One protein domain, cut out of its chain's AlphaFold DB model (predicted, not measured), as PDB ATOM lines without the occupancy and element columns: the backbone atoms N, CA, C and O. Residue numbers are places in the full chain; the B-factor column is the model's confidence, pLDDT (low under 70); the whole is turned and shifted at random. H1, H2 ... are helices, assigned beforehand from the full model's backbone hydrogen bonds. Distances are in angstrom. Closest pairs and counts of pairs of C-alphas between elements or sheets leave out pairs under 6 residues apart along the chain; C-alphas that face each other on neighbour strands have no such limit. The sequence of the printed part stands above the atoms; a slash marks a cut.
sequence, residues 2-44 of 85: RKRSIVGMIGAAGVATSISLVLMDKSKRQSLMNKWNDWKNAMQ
ATOM      1  N   ARG A   2      21.317  55.419 -16.330       60.28
ATOM      2  CA  ARG A   2      22.194  56.542 -16.755       60.28
ATOM      3  C   ARG A   2      23.467  56.771 -15.913       60.28
ATOM      4  O   ARG A   2      24.525  57.022 -16.471       60.28
ATOM      5  N   LYS A   3      23.393  56.613 -14.584       56.97
ATOM      6  CA  LYS A   3      24.558  56.781 -13.687       56.97
ATOM      7  C   LYS A   3      25.644  55.711 -13.894       56.97
ATOM      8  O   LYS A   3      26.821  56.018 -13.777       56.97
ATOM      9  N   ARG A   4      25.263  54.477 -14.263       61.19
ATOM     10  CA  ARG A   4      26.212  53.381 -14.550       61.19
ATOM     11  C   ARG A   4      26.963  53.619 -15.864       61.19
ATOM     12  O   ARG A   4      28.156  53.355 -15.926       61.19
ATOM     13  N   SER A   5      26.298  54.185 -16.872       61.69
ATOM     14  CA  SER A   5      26.930  54.536 -18.153       61.69
ATOM     15  C   SER A   5      27.955  55.667 -18.021       61.69
ATOM     16  O   SER A   5      29.009  55.601 -18.643       61.69
ATOM     17  N   ILE A   6      27.691  56.670 -17.176       62.81
ATOM     18  CA  ILE A   6      28.622  57.788 -16.933       62.81
ATOM     19  C   ILE A   6      29.876  57.311 -16.187       62.81
ATOM     20  O   ILE A   6      30.986  57.669 -16.569       62.81
ATOM     21  N   VAL A   7      29.720  56.446 -15.178       66.56
ATOM     22  CA  VAL A   7      30.861  55.820 -14.484       66.56
ATOM     23  C   VAL A   7      31.687  54.957 -15.446       66.56
ATOM     24  O   VAL A   7      32.913  55.018 -15.416       66.56
ATOM     25  N   GLY A   8      31.033  54.223 -16.354       62.97
ATOM     26  CA  GLY A   8      31.709  53.469 -17.414       62.97
ATOM     27  C   GLY A   8      32.500  54.356 -18.385       62.97
ATOM     28  O   GLY A   8      33.631  54.022 -18.724       62.97
ATOM     29  N   MET A   9      31.956  55.513 -18.777       60.03
ATOM     30  CA  MET A   9      32.653  56.483 -19.636       60.03
ATOM     31  C   MET A   9      33.852  57.145 -18.945       60.03
ATOM     32  O   MET A   9      34.911  57.264 -19.555       60.03
ATOM     33  N   ILE A  10      33.717  57.549 -17.676       61.91
ATOM     34  CA  ILE A  10      34.818  58.158 -16.907       61.91
ATOM     35  C   ILE A  10      35.938  57.135 -16.674       61.91
ATOM     36  O   ILE A  10      37.113  57.454 -16.853       61.91
ATOM     37  N   GLY A  11      35.579  55.886 -16.358       62.78
ATOM     38  CA  GLY A  11      36.533  54.782 -16.261       62.78
ATOM     39  C   GLY A  11      37.260  54.526 -17.583       62.78
ATOM     40  O   GLY A  11      38.484  54.420 -17.599       62.78
ATOM     41  N   ALA A  12      36.536  54.510 -18.706       62.56
ATOM     42  CA  ALA A  12      37.125  54.307 -20.029       62.56
ATOM     43  C   ALA A  12      38.093  55.434 -20.434       62.56
ATOM     44  O   ALA A  12      39.160  55.152 -20.973       62.56
ATOM     45  N   ALA A  13      37.770  56.697 -20.134       63.25
ATOM     46  CA  ALA A  13      38.645  57.833 -20.433       63.25
ATOM     47  C   ALA A  13      39.937  57.828 -19.586       63.25
ATOM     48  O   ALA A  13      41.025  58.098 -20.104       63.25
ATOM     49  N   GLY A  14      39.847  57.469 -18.300       64.62
ATOM     50  CA  GLY A  14      41.019  57.322 -17.424       64.62
ATOM     51  C   GLY A  14      41.927  56.147 -17.816       64.62
ATOM     52  O   GLY A  14      43.154  56.238 -17.759       64.62
ATOM     53  N   VAL A  15      41.335  55.049 -18.287       65.56
ATOM     54  CA  VAL A  15      42.084  53.887 -18.784       65.56
ATOM     55  C   VAL A  15      42.741  54.192 -20.134       65.56
ATOM     56  O   VAL A  15      43.915  53.889 -20.320       65.56
ATOM     57  N   ALA A  16      42.047  54.860 -21.059       63.59
ATOM     58  CA  ALA A  16      42.617  55.213 -22.361       63.59
ATOM     59  C   ALA A  16      43.844  56.133 -22.225       63.59
ATOM     60  O   ALA A  16      44.881  55.883 -22.834       63.59
ATOM     61  N   THR A  17      43.754  57.159 -21.375       68.31
ATOM     62  CA  THR A  17      44.852  58.113 -21.143       68.31
ATOM     63  C   THR A  17      46.069  57.471 -20.477       68.31
ATOM     64  O   THR A  17      47.199  57.707 -20.904       68.31
ATOM     65  N   SER A  18      45.865  56.611 -19.479       67.38
ATOM     66  CA  SER A  18      46.964  55.888 -18.826       67.38
ATOM     67  C   SER A  18      47.641  54.876 -19.758       67.38
ATOM     68  O   SER A  18      48.870  54.791 -19.770       67.38
ATOM     69  N   ILE A  19      46.879  54.178 -20.606       71.56
ATOM     70  CA  ILE A  19      47.434  53.294 -21.641       71.56
ATOM     71  C   ILE A  19      48.264  54.094 -22.652       71.56
ATOM     72  O   ILE A  19      49.380  53.689 -22.971       71.56
ATOM     73  N   SER A  20      47.777  55.248 -23.121       69.69
ATOM     74  CA  SER A  20      48.532  56.096 -24.051       69.69
ATOM     75  C   SER A  20      49.875  56.543 -23.469       69.69
ATOM     76  O   SER A  20      50.889  56.444 -24.155       69.69
ATOM     77  N   LEU A  21      49.916  56.955 -22.198       76.88
ATOM     78  CA  LEU A  21      51.162  57.357 -21.531       76.88
ATOM     79  C   LEU A  21      52.158  56.199 -21.397       76.88
ATOM     80  O   LEU A  21      53.356  56.380 -21.609       76.88
ATOM     81  N   VAL A  22      51.672  54.996 -21.089       79.38
ATOM     82  CA  VAL A  22      52.517  53.796 -21.004       79.38
ATOM     83  C   VAL A  22      53.051  53.385 -22.383       79.38
ATOM     84  O   VAL A  22      54.186  52.922 -22.475       79.38
ATOM     85  N   LEU A  23      52.277  53.582 -23.456       77.25
ATOM     86  CA  LEU A  23      52.684  53.269 -24.831       77.25
ATOM     87  C   LEU A  23      53.636  54.304 -25.455       77.25
ATOM     88  O   LEU A  23      54.370  53.955 -26.382       77.25
ATOM     89  N   MET A  24      53.637  55.555 -24.975       79.75
ATOM     90  CA  MET A  24      54.561  56.605 -25.434       79.75
ATOM     91  C   MET A  24      56.015  56.321 -25.038       79.75
ATOM     92  O   MET A  24      56.940  56.676 -25.770       79.75
ATOM     93  N   ASP A  25      56.228  55.659 -23.902       84.94
ATOM     94  CA  ASP A  25      57.555  55.247 -23.458       84.94
ATOM     95  C   ASP A  25      58.012  53.993 -24.224       84.94
ATOM     96  O   ASP A  25      57.439  52.906 -24.104       84.94
ATOM     97  N   LYS A  26      59.086  54.139 -25.012       78.31
ATOM     98  CA  LYS A  26      59.658  53.052 -25.823       78.31
ATOM     99  C   LYS A  26      60.072  51.843 -24.975       78.31
ATOM    100  O   LYS A  26      59.893  50.713 -25.425       78.31
ATOM    101  N   SER A  27      60.584  52.064 -23.762       83.25
ATOM    102  CA  SER A  27      61.037  50.992 -22.864       83.25
ATOM    103  C   SER A  27      59.860  50.156 -22.360       83.25
ATOM    104  O   SER A  27      59.846  48.926 -22.473       83.25
ATOM    105  N   LYS A  28      58.808  50.831 -21.883       84.19
ATOM    106  CA  LYS A  28      57.584  50.179 -21.398       84.19
ATOM    107  C   LYS A  28      56.849  49.459 -22.523       84.19
ATOM    108  O   LYS A  28      56.435  48.317 -22.334       84.19
ATOM    109  N   ARG A  29      56.758  50.072 -23.708       84.81
ATOM    110  CA  ARG A  29      56.187  49.439 -24.905       84.81
ATOM    111  C   ARG A  29      56.912  48.142 -25.260       84.81
ATOM    112  O   ARG A  29      56.250  47.140 -25.510       84.81
ATOM    113  N   GLN A  30      58.246  48.142 -25.260       85.88
ATOM    114  CA  GLN A  30      59.019  46.938 -25.571       85.88
ATOM    115  C   GLN A  30      58.786  45.837 -24.529       85.88
ATOM    116  O   GLN A  30      58.569  44.685 -24.895       85.88
ATOM    117  N   SER A  31      58.765  46.187 -23.240       87.56
ATOM    118  CA  SER A  31      58.473  45.234 -22.162       87.56
ATOM    119  C   SER A  31      57.073  44.620 -22.286       87.56
ATOM    120  O   SER A  31      56.915  43.413 -22.098       87.56
ATOM    121  N   LEU A  32      56.065  45.419 -22.656       89.75
ATOM    122  CA  LEU A  32      54.702  44.940 -22.899       89.75
ATOM    123  C   LEU A  32      54.621  44.010 -24.109       89.75
ATOM    124  O   LEU A  32      53.999  42.957 -24.013       89.75
ATOM    125  N   MET A  33      55.274  44.360 -25.219       89.69
ATOM    126  CA  MET A  33      55.316  43.513 -26.414       89.69
ATOM    127  C   MET A  33      56.024  42.187 -26.147       89.69
ATOM    128  O   MET A  33      55.551  41.152 -26.604       89.69
ATOM    129  N   ASN A  34      57.108  42.200 -25.369       90.19
ATOM    130  CA  ASN A  34      57.799  40.977 -24.970       90.19
ATOM    131  C   ASN A  34      56.884  40.090 -24.114       90.19
ATOM    132  O   ASN A  34      56.659  38.942 -24.471       90.19
ATOM    133  N   LYS A  35      56.248  40.644 -23.072       91.12
ATOM    134  CA  LYS A  35      55.288  39.907 -22.228       91.12
ATOM    135  C   LYS A  35      54.091  39.371 -23.016       91.12
ATOM    136  O   LYS A  35      53.621  38.271 -22.742       91.12
ATOM    137  N   TRP A  36      53.593  40.144 -23.978       90.44
ATOM    138  CA  TRP A  36      52.514  39.721 -24.866       90.44
ATOM    139  C   TRP A  36      52.941  38.549 -25.748       90.44
ATOM    140  O   TRP A  36      52.195  37.582 -25.884       90.44
ATOM    141  N   ASN A  37      54.145  38.611 -26.319       88.94
ATOM    142  CA  ASN A  37      54.697  37.523 -27.116       88.94
ATOM    143  C   ASN A  37      54.947  36.272 -26.264       88.94
ATOM    144  O   ASN A  37      54.579  35.187 -26.695       88.94
ATOM    145  N   ASP A  38      55.482  36.416 -25.052       89.56
ATOM    146  CA  ASP A  38      55.690  35.302 -24.118       89.56
ATOM    147  C   ASP A  38      54.364  34.620 -23.769       89.56
ATOM    148  O   ASP A  38      54.255  33.397 -23.816       89.56
ATOM    149  N   TRP A  39      53.324  35.408 -23.485       89.25
ATOM    150  CA  TRP A  39      51.985  34.894 -23.209       89.25
ATOM    151  C   TRP A  39      51.355  34.220 -24.430       89.25
ATOM    152  O   TRP A  39      50.808  33.125 -24.316       89.25
ATOM    153  N   LYS A  40      51.473  34.836 -25.611       86.44
ATOM    154  CA  LYS A  40      51.004  34.254 -26.870       86.44
ATOM    155  C   LYS A  40      51.699  32.925 -27.152       86.44
ATOM    156  O   LYS A  40      51.023  31.980 -27.529       86.44
ATOM    157  N   ASN A  41      53.009  32.845 -26.947       81.88
ATOM    158  CA  ASN A  41      53.782  31.622 -27.143       81.88
ATOM    159  C   ASN A  41      53.409  30.549 -26.108       81.88
ATOM    160  O   ASN A  41      53.286  29.384 -26.463       81.88
ATOM    161  N   ALA A  42      53.166  30.942 -24.854       80.81
ATOM    162  CA  ALA A  42      52.698  30.038 -23.805       80.81
ATOM    163  C   ALA A  42      51.268  29.524 -24.042       80.81
ATOM    164  O   ALA A  42      50.936  28.431 -23.605       80.81
ATOM    165  N   MET A  43      50.411  30.292 -24.724       78.88
ATOM    166  CA  MET A  43      49.075  29.840 -25.129       78.88
ATOM    167  C   MET A  43      49.064  29.112 -26.474       78.88
ATOM    168  O   MET A  43      48.220  28.253 -26.689       78.88
ATOM    169  N   GLN A  44      50.011  29.404 -27.367       72.81
ATOM    170  CA  GLN A  44      50.307  28.604 -28.556       72.81
ATOM    171  C   GLN A  44      51.115  27.349 -28.188       72.81
ATOM    172  O   GLN A  44      52.005  26.940 -28.935       72.81
TER     173      GLN A  44
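AT A GLANCE: This is residues 2 to 44 of the 85 residues of an uncharacterized protein of Gracilibacillus thailandensis (UniProt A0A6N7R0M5). Two long helices meet at their ends and make an open L, with the longer helix H1 as one arm and H2 as the other. The arms spread away from a single corner, and residues 2 to 20 and 33 to 44 stand free. The printed part has 43 residues with two named helices, H1 then H2, and no named strand; the class is all helix. It is extended, with a radius of gyration of the C-alphas of 14.8 A, and flat, with spans of 41 by 26 by 6 A.

IN THESE COORDINATES: H1 holds residues 2 to 24 and is 33.5 A long from first to last C-alpha, beginning at C-alpha 2 at (22.194, 56.542, -16.755). H2 holds residues 26 to 43, is 25.5 A long and ends at C-alpha 43 at (49.075, 29.840, -25.129).

HOW THE PARTS SIT: H1, with residues 22 to 23 alone, and H2, with residues 28 to 29 alone, only just touch, with 3 pairs of C-alphas within 8 A, and touch only at the corner by their link. The closest C-alphas are those of Leu 23 and Arg 29, 5.2 A apart. Their lines are about perpendicular, but only just, at 72 degrees. In H1 and H2 every O i to N i+4 pair is within hydrogen-bond range.

THE WHOLE: The C-alphas of Arg 2 and Asn 41, the two farthest apart, are 41.6 A apart. The printed part has no cut, and the link from H1 to H2 is tight. The mean pLDDT of the printed part is 75.2; residues 2 to 18 and residue 20 are under 70.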